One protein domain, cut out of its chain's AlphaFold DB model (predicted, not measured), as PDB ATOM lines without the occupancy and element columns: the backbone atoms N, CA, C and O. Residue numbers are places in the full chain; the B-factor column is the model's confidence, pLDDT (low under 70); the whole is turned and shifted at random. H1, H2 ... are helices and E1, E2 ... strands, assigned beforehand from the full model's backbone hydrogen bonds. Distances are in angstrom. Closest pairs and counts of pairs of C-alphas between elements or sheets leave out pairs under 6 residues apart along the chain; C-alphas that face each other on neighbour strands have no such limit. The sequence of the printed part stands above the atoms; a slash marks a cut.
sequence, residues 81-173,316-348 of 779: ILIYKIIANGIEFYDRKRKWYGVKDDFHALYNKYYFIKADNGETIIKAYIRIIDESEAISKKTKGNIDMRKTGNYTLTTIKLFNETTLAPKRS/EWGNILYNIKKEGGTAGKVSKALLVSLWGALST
ATOM      1  N   ILE A  81      83.347 113.710 758.546       87.62
ATOM      2  CA  ILE A  81      82.102 114.478 758.389       87.62
ATOM      3  C   ILE A  81      82.238 115.840 759.073       87.62
ATOM      4  O   ILE A  81      82.612 115.917 760.244       87.62
ATOM      5  N   LEU A  82      81.863 116.900 758.354       87.56
ATOM      6  CA  LEU A  82      81.720 118.247 758.886       87.56
ATOM      7  C   LEU A  82      80.313 118.770 758.630       87.56
ATOM      8  O   LEU A  82      79.906 118.975 757.482       87.56
ATOM      9  N   ILE A  83      79.576 119.036 759.705       89.88
ATOM     10  CA  ILE A  83      78.289 119.713 759.577       89.88
ATOM     11  C   ILE A  83      78.530 121.208 759.456       89.88
ATOM     12  O   ILE A  83      79.384 121.752 760.156       89.88
ATOM     13  N   TYR A  84      77.754 121.874 758.603       88.25
ATOM     14  CA  TYR A  84      77.727 123.326 758.535       88.25
ATOM     15  C   TYR A  84      76.311 123.907 758.586       88.25
ATOM     16  O   TYR A  84      75.343 123.306 758.111       88.25
ATOM     17  N   LYS A  85      76.189 125.125 759.116       87.38
ATOM     18  CA  LYS A  85      74.941 125.896 759.137       87.38
ATOM     19  C   LYS A  85      75.204 127.343 758.740       87.38
ATOM     20  O   LYS A  85      76.056 128.007 759.318       87.38
ATOM     21  N   ILE A  86      74.456 127.838 757.755       82.25
ATOM     22  CA  ILE A  86      74.523 129.248 757.348       82.25
ATOM     23  C   ILE A  86      73.713 130.067 758.355       82.25
ATOM     24  O   ILE A  86      72.525 129.804 758.549       82.25
ATOM     25  N   ILE A  87      74.355 131.056 758.969       82.25
ATOM     26  CA  ILE A  87      73.758 131.997 759.922       82.25
ATOM     27  C   ILE A  87      73.892 133.430 759.389       82.25
ATOM     28  O   ILE A  87      74.594 133.664 758.407       82.25
ATOM     29  N   ALA A  88      73.209 134.394 760.015       76.25
ATOM     30  CA  ALA A  88      73.149 135.779 759.530       76.25
ATOM     31  C   ALA A  88      74.537 136.403 759.272       76.25
ATOM     32  O   ALA A  88      74.701 137.128 758.294       76.25
ATOM     33  N   ASN A  89      75.534 136.048 760.093       74.62
ATOM     34  CA  ASN A  89      76.865 136.662 760.086       74.62
ATOM     35  C   ASN A  89      77.998 135.691 759.700       74.62
ATOM     36  O   ASN A  89      79.156 135.965 759.993       74.62
ATOM     37  N   GLY A  90      77.699 134.544 759.077       82.06
ATOM     38  CA  GLY A  90      78.742 133.584 758.704       82.06
ATOM     39  C   GLY A  90      78.262 132.143 758.619       82.06
ATOM     40  O   GLY A  90      77.100 131.864 758.309       82.06
ATOM     41  N   ILE A  91      79.185 131.218 758.858       89.12
ATOM     42  CA  ILE A  91      78.961 129.782 758.730       89.12
ATOM     43  C   ILE A  91      79.455 129.110 760.000       89.12
ATOM     44  O   ILE A  91      80.581 129.306 760.428       89.12
ATOM     45  N   GLU A  92      78.591 128.340 760.634       92.38
ATOM     46  CA  GLU A  92      78.928 127.551 761.810       92.38
ATOM     47  C   GLU A  92      79.344 126.150 761.357       92.38
ATOM     48  O   GLU A  92      78.634 125.558 760.546       92.38
ATOM     49  N   PHE A  93      80.460 125.632 761.865       92.69
ATOM     50  CA  PHE A  93      81.028 124.322 761.537       92.69
ATOM     51  C   PHE A  93      81.152 123.435 762.784       92.69
ATOM     52  O   PHE A  93      81.365 123.940 763.889       92.69
ATOM     53  N   TYR A  94      81.018 122.116 762.616       93.56
ATOM     54  CA  TYR A  94      81.152 121.136 763.698       93.56
ATOM     55  C   TYR A  94      81.615 119.778 763.183       93.56
ATOM     56  O   TYR A  94      80.986 119.190 762.301       93.56
ATOM     57  N   ASP A  95      82.697 119.274 763.774       88.88
ATOM     58  CA  ASP A  95      83.412 118.066 763.343       88.88
ATOM     59  C   ASP A  95      83.372 116.925 764.370       88.88
ATOM     60  O   ASP A  95      84.274 116.088 764.372       88.88
ATOM     61  N   ARG A  96      82.360 116.908 765.256       90.38
ATOM     62  CA  ARG A  96      82.243 116.089 766.490       90.38
ATOM     63  C   ARG A  96      82.969 116.655 767.702       90.38
ATOM     64  O   ARG A  96      82.450 116.559 768.810       90.38
ATOM     65  N   LYS A  97      84.175 117.193 767.521       89.38
ATOM     66  CA  LYS A  97      85.038 117.589 768.644       89.38
ATOM     67  C   LYS A  97      84.839 119.045 769.003       89.38
ATOM     68  O   LYS A  97      84.688 119.384 770.172       89.38
ATOM     69  N   ARG A  98      84.829 119.903 767.990       91.19
ATOM     70  CA  ARG A  98      84.771 121.345 768.177       91.19
ATOM     71  C   ARG A  98      83.734 121.965 767.271       91.19
ATOM     72  O   ARG A  98      83.498 121.519 766.151       91.19
ATOM     73  N   LYS A  99      83.141 123.034 767.783       92.81
ATOM     74  CA  LYS A  99      82.275 123.939 767.046       92.81
ATOM     75  C   LYS A  99      83.035 125.241 766.832       92.81
ATOM     76  O   LYS A  99      83.617 125.757 767.781       92.81
ATOM     77  N   TRP A 100      83.019 125.770 765.616       93.25
ATOM     78  CA  TRP A 100      83.647 127.055 765.311       93.25
ATOM     79  C   TRP A 100      82.861 127.823 764.253       93.25
ATOM     80  O   TRP A 100      81.981 127.272 763.591       93.25
ATOM     81  N   TYR A 101      83.171 129.109 764.117       92.69
ATOM     82  CA  TYR A 101      82.603 129.977 763.095       92.69
ATOM     83  C   TYR A 101      83.625 130.206 761.991       92.69
ATOM     84  O   TYR A 101      84.816 130.343 762.261       92.69
ATOM     85  N   GLY A 102      83.141 130.249 760.761       88.44
ATOM     86  CA  GLY A 102      83.935 130.482 759.575       88.44
ATOM     87  C   GLY A 102      83.163 131.236 758.501       88.44
ATOM     88  O   GLY A 102      82.016 131.668 758.677       88.44
ATOM     89  N   VAL A 103      83.821 131.401 757.367       82.88
ATOM     90  CA  VAL A 103      83.366 132.145 756.198       82.88
ATOM     91  C   VAL A 103      83.255 131.220 754.991       82.88
ATOM     92  O   VAL A 103      83.554 130.030 755.045       82.88
ATOM     93  N   LYS A 104      82.764 131.746 753.865       76.31
ATOM     94  CA  LYS A 104      82.552 130.925 752.667       76.31
ATOM     95  C   LYS A 104      83.863 130.343 752.108       76.31
ATOM     96  O   LYS A 104      83.831 129.237 751.576       76.31
ATOM     97  N   ASP A 105      84.979 131.046 752.257       81.88
ATOM     98  CA  ASP A 105      86.271 130.611 751.712       81.88
ATOM     99  C   ASP A 105      86.857 129.407 752.470       81.88
ATOM    100  O   ASP A 105      87.561 128.591 751.876       81.88
ATOM    101  N   ASP A 106      86.448 129.194 753.728       77.88
ATOM    102  CA  ASP A 106      86.862 128.032 754.526       77.88
ATOM    103  C   ASP A 106      86.422 126.703 753.900       77.88
ATOM    104  O   ASP A 106      87.055 125.675 754.130       77.88
ATOM    105  N   PHE A 107      85.379 126.694 753.058       74.31
ATOM    106  CA  PHE A 107      84.994 125.487 752.323       74.31
ATOM    107  C   PHE A 107      86.120 124.980 751.430       74.31
ATOM    108  O   PHE A 107      86.337 123.774 751.377       74.31
ATOM    109  N   HIS A 108      86.841 125.877 750.750       75.62
ATOM    110  CA  HIS A 108      87.951 125.488 749.885       75.62
ATOM    111  C   HIS A 108      89.121 124.939 750.704       75.62
ATOM    112  O   HIS A 108      89.643 123.876 750.374       75.62
ATOM    113  N   ALA A 109      89.467 125.601 751.811       78.44
ATOM    114  CA  ALA A 109      90.544 125.163 752.698       78.44
ATOM    115  C   ALA A 109      90.251 123.807 753.373       78.44
ATOM    116  O   ALA A 109      91.150 122.996 753.586       78.44
ATOM    117  N   LEU A 110      88.984 123.539 753.698       81.06
ATOM    118  CA  LEU A 110      88.561 122.338 754.423       81.06
ATOM    119  C   LEU A 110      88.139 121.179 753.500       81.06
ATOM    120  O   LEU A 110      87.965 120.057 753.981       81.06
ATOM    121  N   TYR A 111      88.011 121.412 752.189       77.06
ATOM    122  CA  TYR A 111      87.459 120.451 751.224       77.06
ATOM    123  C   TYR A 111      88.196 119.116 751.171       77.06
ATOM    124  O   TYR A 111      87.568 118.064 751.044       77.06
ATOM    125  N   ASN A 112      89.523 119.133 751.281       80.56
ATOM    126  CA  ASN A 112      90.322 117.908 751.228       80.56
ATOM    127  C   ASN A 112      90.264 117.105 752.529       80.56
ATOM    128  O   ASN A 112      90.533 115.911 752.512       80.56
ATOM    129  N   LYS A 113      89.853 117.727 753.638       84.75
ATOM    130  CA  LYS A 113      89.813 117.094 754.961       84.75
ATOM    131  C   LYS A 113      88.418 116.609 755.354       84.75
ATOM    132  O   LYS A 113      88.304 115.663 756.135       84.75
ATOM    133  N   TYR A 114      87.368 117.246 754.835       83.12
ATOM    134  CA  TYR A 114      86.009 117.011 755.302       83.12
ATOM    135  C   TYR A 114      84.984 116.796 754.186       83.12
ATOM    136  O   TYR A 114      85.031 117.417 753.126       83.12
ATOM    137  N   TYR A 115      83.994 115.957 754.479       80.94
ATOM    138  CA  TYR A 115      82.725 115.907 753.769       80.94
ATOM    139  C   TYR A 115      81.729 116.879 754.401       80.94
ATOM    140  O   TYR A 115      81.324 116.703 755.551       80.94
ATOM    141  N   PHE A 116      81.303 117.889 753.643       79.19
ATOM    142  CA  PHE A 116      80.359 118.890 754.136       79.19
ATOM    143  C   PHE A 116      78.912 118.417 754.043       79.19
ATOM    144  O   PHE A 116      78.438 118.028 752.972       79.19
ATOM    145  N   ILE A 117      78.177 118.567 755.142       76.31
ATOM    146  CA  ILE A 117      76.737 118.315 755.195       76.31
ATOM    147  C   ILE A 117      76.051 119.508 755.842       76.31
ATOM    148  O   ILE A 117      76.464 119.996 756.891       76.31
ATOM    149  N   LYS A 118      74.992 120.001 755.207       79.81
ATOM    150  CA  LYS A 118      74.233 121.133 755.729       79.81
ATOM    151  C   LYS A 118      73.263 120.662 756.816       79.81
ATOM    152  O   LYS A 118      72.557 119.685 756.603       79.81
ATOM    153  N   ALA A 119      73.191 121.386 757.931       80.50
ATOM    154  CA  ALA A 119      72.148 121.186 758.939       80.50
ATOM    155  C   ALA A 119      70.766 121.622 758.417       80.50
ATOM    156  O   ALA A 119      70.659 122.602 757.666       80.50
ATOM    157  N   ASP A 120      69.709 120.937 758.858       78.94
ATOM    158  CA  ASP A 120      68.342 121.251 758.443       78.94
ATOM    159  C   ASP A 120      67.817 122.541 759.091       78.94
ATOM    160  O   ASP A 120      68.310 123.035 760.114       78.94
ATOM    161  N   ASN A 121      66.780 123.124 758.484       73.50
ATOM    162  CA  ASN A 121      66.147 124.331 759.010       73.50
ATOM    163  C   ASN A 121      65.533 124.049 760.392       73.50
ATOM    164  O   ASN A 121      64.690 123.170 760.534       73.50
ATOM    165  N   GLY A 122      65.940 124.819 761.406       77.62
ATOM    166  CA  GLY A 122      65.503 124.627 762.795       77.62
ATOM    167  C   GLY A 122      66.316 123.595 763.588       77.62
ATOM    168  O   GLY A 122      66.170 123.520 764.805       77.62
ATOM    169  N   GLU A 123      67.226 122.858 762.945       87.38
ATOM    170  CA  GLU A 123      68.108 121.898 763.608       87.38
ATOM    171  C   GLU A 123      69.374 122.588 764.147       87.38
ATOM    172  O   GLU A 123      69.880 123.563 763.571       87.38
ATOM    173  N   THR A 124      69.897 122.116 765.284       90.31
ATOM    174  CA  THR A 124      71.213 122.547 765.770       90.31
ATOM    175  C   THR A 124      72.306 121.748 765.072       90.31
ATOM    176  O   THR A 124      72.137 120.577 764.753       90.31
ATOM    177  N   ILE A 125      73.463 122.368 764.874       90.38
ATOM    178  CA  ILE A 125      74.603 121.749 764.200       90.38
ATOM    179  C   ILE A 125      75.071 120.423 764.847       90.38
ATOM    180  O   ILE A 125      75.470 119.496 764.147       90.38
ATOM    181  N   ILE A 126      74.948 120.299 766.173       90.88
ATOM    182  CA  ILE A 126      75.263 119.065 766.912       90.88
ATOM    183  C   ILE A 126      74.200 117.985 766.661       90.88
ATOM    184  O   ILE A 126      74.552 116.839 766.397       90.88
ATOM    185  N   LYS A 127      72.905 118.342 766.695       91.50
ATOM    186  CA  LYS A 127      71.814 117.396 766.396       91.50
ATOM    187  C   LYS A 127      71.919 116.857 764.970       91.50
ATOM    188  O   LYS A 127      71.776 115.657 764.782       91.50
ATOM    189  N   ALA A 128      72.272 117.717 764.017       86.69
ATOM    190  CA  ALA A 128      72.530 117.322 762.636       86.69
ATOM    191  C   ALA A 128      73.681 116.308 762.526       86.69
ATOM    192  O   ALA A 128      73.569 115.348 761.772       86.69
ATOM    193  N   TYR A 129      74.762 116.473 763.299       90.06
ATOM    194  CA  TYR A 129      75.864 115.505 763.307       90.06
ATOM    195  C   TYR A 129      75.408 114.146 763.839       90.06
ATOM    196  O   TYR A 129      75.626 113.136 763.179       90.06
ATOM    197  N   ILE A 130      74.736 114.130 764.997       90.00
ATOM    198  CA  ILE A 130      74.197 112.902 765.603       90.00
ATOM    199  C   ILE A 130      73.267 112.199 764.613       90.00
ATOM    200  O   ILE A 130      73.471 111.033 764.304       90.00
ATOM    201  N   ARG A 131      72.318 112.942 764.033       90.75
ATOM    202  CA  ARG A 131      71.384 112.420 763.038       90.75
ATOM    203  C   ARG A 131      72.104 111.776 761.858       90.75
ATOM    204  O   ARG A 131      71.750 110.666 761.489       90.75
ATOM    205  N   ILE A 132      73.100 112.441 761.269       86.06
ATOM    206  CA  ILE A 132      73.833 111.888 760.123       86.06
ATOM    207  C   ILE A 132      74.589 110.614 760.501       86.06
ATOM    208  O   ILE A 132      74.620 109.679 759.702       86.06
ATOM    209  N   ILE A 133      75.210 110.561 761.681       90.25
ATOM    210  CA  ILE A 133      75.903 109.353 762.145       90.25
ATOM    211  C   ILE A 133      74.906 108.213 762.347       90.25
ATOM    212  O   ILE A 133      75.108 107.148 761.768       90.25
ATOM    213  N   ASP A 134      73.799 108.462 763.049       90.75
ATOM    214  CA  ASP A 134      72.735 107.478 763.274       90.75
ATOM    215  C   ASP A 134      72.143 106.974 761.946       90.75
ATOM    216  O   ASP A 134      71.933 105.777 761.746       90.75
ATOM    217  N   GLU A 135      71.897 107.888 761.003       90.88
ATOM    218  CA  GLU A 135      71.425 107.588 759.650       90.88
ATOM    219  C   GLU A 135      72.434 106.724 758.880       90.88
ATOM    220  O   GLU A 135      72.051 105.722 758.267       90.88
ATOM    221  N   SER A 136      73.723 107.070 758.945       87.44
ATOM    222  CA  SER A 136      74.807 106.338 758.280       87.44
ATOM    223  C   SER A 136      74.995 104.937 758.854       87.44
ATOM    224  O   SER A 136      75.153 103.977 758.105       87.44
ATOM    225  N   GLU A 137      74.957 104.798 760.177       90.94
ATOM    226  CA  GLU A 137      75.091 103.515 760.864       90.94
ATOM    227  C   GLU A 137      73.902 102.605 760.594       90.94
ATOM    228  O   GLU A 137      74.089 101.419 760.312       90.94
ATOM    229  N   ALA A 138      72.685 103.154 760.615       91.19
ATOM    230  CA  ALA A 138      71.479 102.394 760.331       91.19
ATOM    231  C   ALA A 138      71.510 101.788 758.920       91.19
ATOM    232  O   ALA A 138      71.246 100.591 758.768       91.19
ATOM    233  N   ILE A 139      71.852 102.578 757.893       85.62
ATOM    234  CA  ILE A 139      71.917 102.078 756.511       85.62
ATOM    235  C   ILE A 139      73.122 101.153 756.286       85.62
ATOM    236  O   ILE A 139      72.978 100.119 755.630       85.62
ATOM    237  N   SER A 140      74.273 101.450 756.895       90.94
ATOM    238  CA  SER A 140      75.482 100.618 756.811       90.94
ATOM    239  C   SER A 140      75.252  99.246 757.427       90.94
ATOM    240  O   SER A 140      75.438  98.230 756.761       90.94
ATOM    241  N   LYS A 141      74.700  99.181 758.645       91.25
ATOM    242  CA  LYS A 141      74.321  97.912 759.280       91.25
ATOM    243  C   LYS A 141      73.322  97.129 758.432       91.25
ATOM    244  O   LYS A 141      73.478  95.922 758.260       91.25
ATOM    245  N   LYS A 142      72.306  97.806 757.884       89.00
ATOM    246  CA  LYS A 142      71.264  97.158 757.076       89.00
ATOM    247  C   LYS A 142      71.813  96.535 755.793       89.00
ATOM    248  O   LYS A 142      71.338  95.489 755.367       89.00
ATOM    249  N   THR A 143      72.825  97.170 755.213       86.81
ATOM    250  CA  THR A 143      73.471  96.762 753.962       86.81
ATOM    251  C   THR A 143      74.801  96.041 754.160       86.81
ATOM    252  O   THR A 143      75.536  95.861 753.196       86.81
ATOM    253  N   LYS A 144      75.124  95.631 755.396       90.44
ATOM    254  CA  LYS A 144      76.393  94.972 755.755       90.44
ATOM    255  C   LYS A 144      77.639  95.755 755.302       90.44
ATOM    256  O   LYS A 144      78.654  95.167 754.952       90.44
ATOM    257  N   GLY A 145      77.564  97.084 755.332       85.38
ATOM    258  CA  GLY A 145      78.664  97.985 754.989       85.38
ATOM    259  C   GLY A 145      78.691  98.462 753.536       85.38
ATOM    260  O   GLY A 145      79.522  99.317 753.224       85.38
ATOM    261  N   ASN A 146      77.788  97.978 752.671       80.38
ATOM    262  CA  ASN A 146      77.763  98.365 751.255       80.38
ATOM    263  C   ASN A 146      77.380  99.843 751.067       80.38
ATOM    264  O   ASN A 146      77.930 100.522 750.207       80.38
ATOM    265  N   ILE A 147      76.465 100.369 751.889       85.25
ATOM    266  CA  ILE A 147      76.069 101.784 751.865       85.25
ATOM    267  C   ILE A 147      76.497 102.448 753.169       85.25
ATOM    268  O   ILE A 147      75.946 102.150 754.222       85.25
ATOM    269  N   ASP A 148      77.423 103.405 753.108       85.00
ATOM    270  CA  ASP A 148      77.873 104.131 754.299       85.00
ATOM    271  C   ASP A 148      78.182 105.599 753.990       85.00
ATOM    272  O   ASP A 148      79.195 105.916 753.362       85.00
ATOM    273  N   MET A 149      77.328 106.512 754.469       83.56
ATOM    274  CA  MET A 149      77.509 107.946 754.215       83.56
ATOM    275  C   MET A 149      78.733 108.530 754.931       83.56
ATOM    276  O   MET A 149      79.190 109.609 754.561       83.56
ATOM    277  N   ARG A 150      79.337 107.819 755.893       84.50
ATOM    278  CA  ARG A 150      80.608 108.237 756.512       84.50
ATOM    279  C   ARG A 150      81.782 108.154 755.540       84.50
ATOM    280  O   ARG A 150      82.762 108.863 755.735       84.50
ATOM    281  N   LYS A 151      81.665 107.337 754.487       83.25
ATOM    282  CA  LYS A 151      82.694 107.156 753.448       83.25
ATOM    283  C   LYS A 151      82.499 108.062 752.230       83.25
ATOM    284  O   LYS A 151      83.417 108.235 751.443       83.25
ATOM    285  N   THR A 152      81.302 108.603 752.036       72.88
ATOM    286  CA  THR A 152      80.904 109.351 750.824       72.88
ATOM    287  C   THR A 152      80.437 110.771 751.124       72.88
ATOM    288  O   THR A 152      80.364 111.607 750.225       72.88
ATOM    289  N   GLY A 153      80.106 111.063 752.378       76.25
ATOM    290  CA  GLY A 153      79.775 112.389 752.868       76.25
ATOM    291  C   GLY A 153      78.290 112.706 752.894       76.25
ATOM    292  O   GLY A 153      77.746 112.987 753.950       76.25
ATOM    293  N   ASN A 154      77.617 112.717 751.745       73.50
ATOM    294  CA  ASN A 154      76.213 113.134 751.668       73.50
ATOM    295  C   ASN A 154      75.361 112.162 750.849       73.50
ATOM    296  O   ASN A 154      75.882 111.327 750.111       73.50
ATOM    297  N   TYR A 155      74.041 112.305 750.954       75.06
ATOM    298  CA  TYR A 155      73.065 111.482 750.238       75.06
ATOM    299  C   TYR A 155      73.335 111.391 748.732       75.06
ATOM    300  O   TYR A 155      73.322 110.300 748.168       75.06
ATOM    301  N   THR A 156      73.637 112.519 748.088       68.56
ATOM    302  CA  THR A 156      73.892 112.594 746.645       68.56
ATOM    303  C   THR A 156      75.133 111.804 746.236       68.56
ATOM    304  O   THR A 156      75.060 110.968 745.344       68.56
ATOM    305  N   LEU A 157      76.265 112.009 746.907       71.75
ATOM    306  CA  LEU A 157      77.497 111.274 746.613       71.75
ATOM    307  C   LEU A 157      77.355 109.787 746.938       71.75
ATOM    308  O   LEU A 157      77.815 108.942 746.176       71.75
ATOM    309  N   THR A 158      76.663 109.465 748.031       74.44
ATOM    310  CA  THR A 158      76.389 108.079 748.432       74.44
ATOM    311  C   THR A 158      75.571 107.349 747.378       74.44
ATOM    312  O   THR A 158      75.928 106.245 746.977       74.44
ATOM    313  N   THR A 159      74.493 107.966 746.889       74.50
ATOM    314  CA  THR A 159      73.653 107.325 745.877       74.50
ATOM    315  C   THR A 159      74.305 107.291 744.498       74.50
ATOM    316  O   THR A 159      74.026 106.358 743.758       74.50
ATOM    317  N   ILE A 160      75.163 108.258 744.144       70.75
ATOM    318  CA  ILE A 160      75.953 108.208 742.902       70.75
ATOM    319  C   ILE A 160      76.970 107.069 742.970       70.75
ATOM    320  O   ILE A 160      77.091 106.326 742.005       70.75
ATOM    321  N   LYS A 161      77.674 106.904 744.101       79.81
ATOM    322  CA  LYS A 161      78.607 105.787 744.304       79.81
ATOM    323  C   LYS A 161      77.889 104.450 744.124       79.81
ATOM    324  O   LYS A 161      78.278 103.681 743.255       79.81
ATOM    325  N   LEU A 162      76.795 104.240 744.861       77.44
ATOM    326  CA  LEU A 162      75.999 103.016 744.757       77.44
ATOM    327  C   LEU A 162      75.472 102.794 743.334       77.44
ATOM    328  O   LEU A 162      75.525 101.683 742.823       77.44
ATOM    329  N   PHE A 163      74.967 103.845 742.682       76.69
ATOM    330  CA  PHE A 163      74.500 103.762 741.300       76.69
ATOM    331  C   PHE A 163      75.629 103.333 740.355       76.69
ATOM    332  O   PHE A 163      75.442 102.410 739.577       76.69
ATOM    333  N   ASN A 164      76.818 103.929 740.464       75.69
ATOM    334  CA  ASN A 164      77.968 103.586 739.622       75.69
ATOM    335  C   ASN A 164      78.490 102.159 739.853       75.69
ATOM    336  O   ASN A 164      79.072 101.581 738.942       75.69
ATOM    337  N   GLU A 165      78.323 101.619 741.060       81.81
ATOM    338  CA  GLU A 165      78.713 100.246 741.413       81.81
ATOM    339  C   GLU A 165      77.712  99.194 740.917       81.81
ATOM    340  O   GLU A 165      78.074  98.030 740.787       81.81
ATOM    341  N   THR A 166      76.467  99.592 740.639       79.62
ATOM    342  CA  THR A 166      75.353  98.671 740.336       79.62
ATOM    343  C   THR A 166      74.753  98.855 738.942       79.62
ATOM    344  O   THR A 166      73.952  98.038 738.498       79.62
ATOM    345  N   THR A 167      75.093  99.938 738.241       78.56
ATOM    346  CA  THR A 167      74.585 100.214 736.894       78.56
ATOM    347  C   THR A 167      75.396  99.484 735.827       78.56
ATOM    348  O   THR A 167      76.624  99.455 735.880       78.56
ATOM    349  N   LEU A 168      74.713  98.962 734.805       79.31
ATOM    350  CA  LEU A 168      75.351  98.467 733.578       79.31
ATOM    351  C   LEU A 168      75.524  99.568 732.515       79.31
ATOM    352  O   LEU A 168      76.004  99.303 731.415       79.31
ATOM    353  N   ALA A 169      75.116 100.807 732.814       70.44
ATOM    354  CA  ALA A 169      75.305 101.938 731.913       70.44
ATOM    355  C   ALA A 169      76.778 102.390 731.859       70.44
ATOM    356  O   ALA A 169      77.513 102.255 732.840       70.44
ATOM    357  N   PRO A 170      77.219 103.009 730.745       65.62
ATOM    358  CA  PRO A 170      78.537 103.628 730.676       65.62
ATOM    359  C   PRO A 170      78.733 104.665 731.791       65.62
ATOM    360  O   PRO A 170      77.871 105.517 732.011       65.62
ATOM    361  N   LYS A 171      79.903 104.654 732.447       56.91
ATOM    362  CA  LYS A 171      80.232 105.576 733.557       56.91
ATOM    363  C   LYS A 171      80.158 107.059 733.173       56.91
ATOM    364  O   LYS A 171      80.036 107.915 734.048       56.91
ATOM    365  N   ARG A 172      80.277 107.379 731.883       56.41
ATOM    366  CA  ARG A 172      80.067 108.717 731.322       56.41
ATOM    367  C   ARG A 172      79.230 108.597 730.057       56.41
ATOM    368  O   ARG A 172      79.529 107.763 729.207       56.41
ATOM    369  N   SER A 173      78.218 109.452 729.927       58.09
ATOM    370  CA  SER A 173      77.524 109.624 728.650       58.09
ATOM    371  C   SER A 173      78.472 110.196 727.599       58.09
ATOM    372  O   SER A 173      79.355 110.996 727.920       58.09
ATOM    373  N   GLU A 316      69.144  97.194 740.013       83.44
ATOM    374  CA  GLU A 316      69.823  96.769 741.242       83.44
ATOM    375  C   GLU A 316      69.858  97.895 742.290       83.44
ATOM    376  O   GLU A 316      69.350  97.717 743.401       83.44
ATOM    377  N   TRP A 317      70.321  99.090 741.902       86.25
ATOM    378  CA  TRP A 317      70.281 100.303 742.731       86.25
ATOM    379  C   TRP A 317      68.890 100.570 743.335       86.25
ATOM    380  O   TRP A 317      68.740 100.761 744.548       86.25
ATOM    381  N   GLY A 318      67.861 100.588 742.484       77.19
ATOM    382  CA  GLY A 318      66.495 100.938 742.859       77.19
ATOM    383  C   GLY A 318      65.871  99.904 743.790       77.19
ATOM    384  O   GLY A 318      65.244 100.278 744.782       77.19
ATOM    385  N   ASN A 319      66.089  98.614 743.519       85.31
ATOM    386  CA  ASN A 319      65.543  97.518 744.319       85.31
ATOM    387  C   ASN A 319      66.173  97.450 745.715       85.31
ATOM    388  O   ASN A 319      65.439  97.314 746.696       85.31
ATOM    389  N   ILE A 320      67.499  97.614 745.831       85.44
ATOM    390  CA  ILE A 320      68.195  97.649 747.131       85.44
ATOM    391  C   ILE A 320      67.576  98.726 748.027       85.44
ATOM    392  O   ILE A 320      67.160  98.459 749.158       85.44
ATOM    393  N   LEU A 321      67.476  99.956 747.516       82.81
ATOM    394  CA  LEU A 321      66.981 101.082 748.299       82.81
ATOM    395  C   LEU A 321      65.469 101.001 748.552       82.81
ATOM    396  O   LEU A 321      65.016 101.353 749.644       82.81
ATOM    397  N   TYR A 322      64.677 100.531 747.587       83.12
ATOM    398  CA  TYR A 322      63.233 100.396 747.763       83.12
ATOM    399  C   TYR A 322      62.868  99.355 748.826       83.12
ATOM    400  O   TYR A 322      62.018  99.632 749.674       83.12
ATOM    401  N   ASN A 323      63.545  98.205 748.838       88.00
ATOM    402  CA  ASN A 323      63.302  97.160 749.832       88.00
ATOM    403  C   ASN A 323      63.573  97.677 751.251       88.00
ATOM    404  O   ASN A 323      62.720  97.551 752.126       88.00
ATOM    405  N   ILE A 324      64.688  98.384 751.457       85.12
ATOM    406  CA  ILE A 324      65.010  98.994 752.757       85.12
ATOM    407  C   ILE A 324      64.000 100.093 753.127       85.12
ATOM    408  O   ILE A 324      63.581 100.194 754.279       85.12
ATOM    409  N   LYS A 325      63.568 100.912 752.157       86.31
ATOM    410  CA  LYS A 325      62.520 101.925 752.363       86.31
ATOM    411  C   LYS A 325      61.216 101.294 752.861       86.31
ATOM    412  O   LYS A 325      60.584 101.873 753.746       86.31
ATOM    413  N   LYS A 326      60.814 100.151 752.295       85.88
ATOM    414  CA  LYS A 326      59.563  99.448 752.620       85.88
ATOM    415  C   LYS A 326      59.534  98.953 754.064       85.88
ATOM    416  O   LYS A 326      58.499  99.042 754.715       85.88
ATOM    417  N   GLU A 327      60.672  98.500 754.579       87.00
ATOM    418  CA  GLU A 327      60.797  98.063 755.972       87.00
ATOM    419  C   GLU A 327      60.671  99.209 756.994       87.00
ATOM    420  O   GLU A 327      60.346  98.981 758.159       87.00
ATOM    421  N   GLY A 328      60.899 100.456 756.572       84.00
ATOM    422  CA  GLY A 328      60.772 101.634 757.427       84.00
ATOM    423  C   GLY A 328      61.961 101.851 758.374       84.00
ATOM    424  O   GLY A 328      63.106 101.507 758.082       84.00
ATOM    425  N   GLY A 329      61.716 102.525 759.501       88.06
ATOM    426  CA  GLY A 329      62.769 102.910 760.450       88.06
ATOM    427  C   GLY A 329      63.754 103.959 759.909       88.06
ATOM    428  O   GLY A 329      63.498 104.631 758.906       88.06
ATOM    429  N   THR A 330      64.885 104.138 760.597       88.00
ATOM    430  CA  THR A 330      65.922 105.115 760.211       88.00
ATOM    431  C   THR A 330      66.549 104.765 758.861       88.00
ATOM    432  O   THR A 330      66.624 105.628 757.991       88.00
ATOM    433  N   ALA A 331      66.901 103.493 758.635       81.94
ATOM    434  CA  ALA A 331      67.443 103.037 757.355       81.94
ATOM    435  C   ALA A 331      66.450 103.270 756.201       81.94
ATOM    436  O   ALA A 331      66.842 103.779 755.155       81.94
ATOM    437  N   GLY A 332      65.153 103.011 756.406       82.81
ATOM    438  CA  GLY A 332      64.140 103.278 755.386       82.81
ATOM    439  C   GLY A 332      63.977 104.767 755.045       82.81
ATOM    440  O   GLY A 332      63.776 105.114 753.877       82.81
ATOM    441  N   LYS A 333      64.126 105.671 756.028       86.31
ATOM    442  CA  LYS A 333      64.173 107.128 755.783       86.31
ATOM    443  C   LYS A 333      65.388 107.516 754.939       86.31
ATOM    444  O   LYS A 333      65.233 108.274 753.982       86.31
ATOM    445  N   VAL A 334      66.558 106.959 755.253       83.50
ATOM    446  CA  VAL A 334      67.799 107.183 754.497       83.50
ATOM    447  C   VAL A 334      67.657 106.683 753.067       83.50
ATOM    448  O   VAL A 334      67.921 107.434 752.133       83.50
ATOM    449  N   SER A 335      67.139 105.470 752.865       82.19
ATOM    450  CA  SER A 335      66.904 104.932 751.525       82.19
ATOM    451  C   SER A 335      65.929 105.779 750.714       82.19
ATOM    452  O   SER A 335      66.168 106.013 749.531       82.19
ATOM    453  N   LYS A 336      64.871 106.322 751.335       82.00
ATOM    454  CA  LYS A 336      63.985 107.289 750.668       82.00
ATOM    455  C   LYS A 336      64.752 108.534 750.207       82.00
ATOM    456  O   LYS A 336      64.516 108.994 749.094       82.00
ATOM    457  N   ALA A 337      65.641 109.075 751.038       79.38
ATOM    458  CA  ALA A 337      66.448 110.237 750.678       79.38
ATOM    459  C   ALA A 337      67.448 109.919 749.550       79.38
ATOM    460  O   ALA A 337      67.519 110.677 748.589       79.38
ATOM    461  N   LEU A 338      68.130 108.767 749.599       76.38
ATOM    462  CA  LEU A 338      69.040 108.305 748.540       76.38
ATOM    463  C   LEU A 338      68.323 108.148 747.185       76.38
ATOM    464  O   LEU A 338      68.807 108.664 746.179       76.38
ATOM    465  N   LEU A 339      67.129 107.537 747.173       71.94
ATOM    466  CA  LEU A 339      66.293 107.407 745.969       71.94
ATOM    467  C   LEU A 339      65.971 108.771 745.335       71.94
ATOM    468  O   LEU A 339      66.059 108.932 744.119       71.94
ATOM    469  N   VAL A 340      65.618 109.769 746.153       69.19
ATOM    470  CA  VAL A 340      65.286 111.126 745.678       69.19
ATOM    471  C   VAL A 340      66.537 111.890 745.225       69.19
ATOM    472  O   VAL A 340      66.482 112.649 744.255       69.19
ATOM    473  N   SER A 341      67.676 111.687 745.892       68.56
ATOM    474  CA  SER A 341      68.932 112.374 745.585       68.56
ATOM    475  C   SER A 341      69.521 111.992 744.226       68.56
ATOM    476  O   SER A 341      70.091 112.865 743.567       68.56
ATOM    477  N   LEU A 342      69.366 110.739 743.770       66.31
ATOM    478  CA  LEU A 342      69.918 110.324 742.472       66.31
ATOM    479  C   LEU A 342      69.232 111.064 741.323       66.31
ATOM    480  O   LEU A 342      69.900 111.529 740.405       66.31
ATOM    481  N   TRP A 343      67.911 111.249 741.397       59.91
ATOM    482  CA  TRP A 343      67.185 112.025 740.393       59.91
ATOM    483  C   TRP A 343      67.712 113.460 740.294       59.91
ATOM    484  O   TRP A 343      67.969 113.954 739.194       59.91
ATOM    485  N   GLY A 344      67.923 114.124 741.435       53.72
ATOM    486  CA  GLY A 344      68.525 115.458 741.470       53.72
ATOM    487  C   GLY A 344      69.905 115.485 740.805       53.72
ATOM    488  O   GLY A 344      70.179 116.369 739.999       53.72
ATOM    489  N   ALA A 345      70.738 114.477 741.069       57.88
ATOM    490  CA  ALA A 345      72.066 114.358 740.472       57.88
ATOM    491  C   ALA A 345      72.037 114.132 738.952       57.88
ATOM    492  O   ALA A 345      72.705 114.845 738.209       57.88
ATOM    493  N   LEU A 346      71.238 113.173 738.477       54.72
ATOM    494  CA  LEU A 346      71.174 112.797 737.059       54.72
ATOM    495  C   LEU A 346      70.507 113.870 736.191       54.72
ATOM    496  O   LEU A 346      70.848 114.027 735.022       54.72
ATOM    497  N   SER A 347      69.558 114.615 736.763       46.62
ATOM    498  CA  SER A 347      68.799 115.660 736.067       46.62
ATOM    499  C   SER A 347      69.466 117.041 736.093       46.62
ATOM    500  O   SER A 347      68.913 118.003 735.535       46.62
ATOM    501  N   THR A 348      70.642 117.158 736.718       44.41
ATOM    502  CA  THR A 348      71.443 118.381 736.680       44.41
ATOM    503  C   THR A 348      72.115 118.492 735.311       44.41
ATOM    504  O   THR A 348      73.107 117.833 735.015       44.41
TER     505      THR A 348
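This is residues 81 to 173 and 316 to 348 of the 779 residues of the protein "F-box domain-containing protein" of Diversispora epigaea (UniProt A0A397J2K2). The model has two lobes spanned by one long helix: at one end a small, strongly twisted sheet of four strands, E1 to E4, with the short helix H1 grazing it, and at the other end the helices H4, H5 and H6. Residues 125 to 133 of H2 cover one face of the sheet and residues 134 to 142 reach across to H6; H5 and H6 form a helical hairpin, H4 crosses H6, and the short H3 sits between the lobes. The printed part has 126 residues, with six named helices and four named strands in the order E1, E2, E3, H1, E4, H2, H3, H4, H5, H6; the mixed sheet runs E3, E2, E1, E4, and the class is mixed, helices and strands. The whole is compact, with a radius of gyration of the C-alphas of 15.5 A, and spans 44 by 35 by 22 A.

E1, residues 81 to 87, and E2, residues 90 to 94, form an antiparallel hairpin at 153 degrees, with N 85 and O 92 at 2.9 A, within hydrogen-bond range. E3, residues 99 to 102, forms a hairpin with E2, antiparallel at 150 degrees, with N 93 and O 100 at 2.8 A. E1, E2 and E3 are a meander, each strand the antiparallel neighbour of the one before. H1, residues 106 to 110, only grazes the sheet. E4, residues 114 to 118, is the parallel neighbour of E1 at 42 degrees, with N 84 and O 117 at 2.8 A. E3, H1 and E4 make a split strand-helix-strand unit, two strands of one sheet joined through a helix, with E2 and E1 between them in the sheet, and its crossover is right-handed. H2, residues 125 to 142, is on one face of the sheet, which gives two layers, a sheet with a helix over one face. Its height over the sheet is 9.7 A, and it runs slantwise to the strands, at 35 degrees to E1 on the local plane. It lies over E1, and only just not over E2, on which 2 of its C-alphas fall. The closest C-alphas of E1 and H2 are those of Ile 83 and Tyr 129, 6.1 A apart. H3, residues 149 to 152, touches H2 at residues 132 to 136, closest at the C-alphas of Ser 136 and Met 149, 5.1 A, and only grazes the sheet. H4, residues 155 to 166, touches H3 only at the corner, closest at the C-alphas of Thr 152 and Thr 158, 5.3 A. H5, residues 316 to 327, touches H4 at a steep tilt of 54 degrees, opposite ways, closest at the C-alphas of Phe 163 and Trp 317, 5.6 A. H6, residues 329 to 346, forms a helical hairpin with H5, at a shallow tilt of 34 degrees, only just short of steep; the C-alphas of Lys 325 and Gly 332 are the closest, 3.7 A. With residues 330 to 335 H6 touches H2, about perpendicular at 83 degrees, closest at Ile 139 and Ala 331, whose C-alphas are 4.7 A apart. With residues 337 to 345 it touches H4, about perpendicular at 80 degrees, closest at the C-alphas of Thr 156 and Ser 341, 5.1 A. The helix packing is mostly crossed. H4, H5 and H6 are not on the sheet. Every O i to N i+4 pair is within hydrogen-bond range in H1, H2, H4 and H5, and 13 of 14 are in H6; H3 is too short for such a pair.

E1 begins at C-alpha 81, (82.102, 114.478, 758.389), and is 19.5 A long; E2 is 13.6 A, E3 10.1 A and E4 12.5 A. H2 measures 25.8 A from C-alpha 125, (74.603, 121.749, 764.200), to C-alpha 142. H4 measures 16.4 A, H5 17.3 A and H6 26.7 A, ending at C-alpha 346, (71.174, 112.797, 737.059). H1 and H3 measure 5.9 A and 5.0 A.

The two C-alphas farthest apart are those of Asn 89 and Leu 168, 46.5 A. Residues 174 to 315 are not printed, and C-alphas 173 and 316 are 19.6 A apart across that cut, which lies in the link from H4 to H5. Of the links that are printed whole, E4 to H2 and H2 to H3 are short and the others tight. The mean pLDDT of the printed part is 80.9, and it is under 70 at residue 156, residues 170 to 173 and residues 340 to 348.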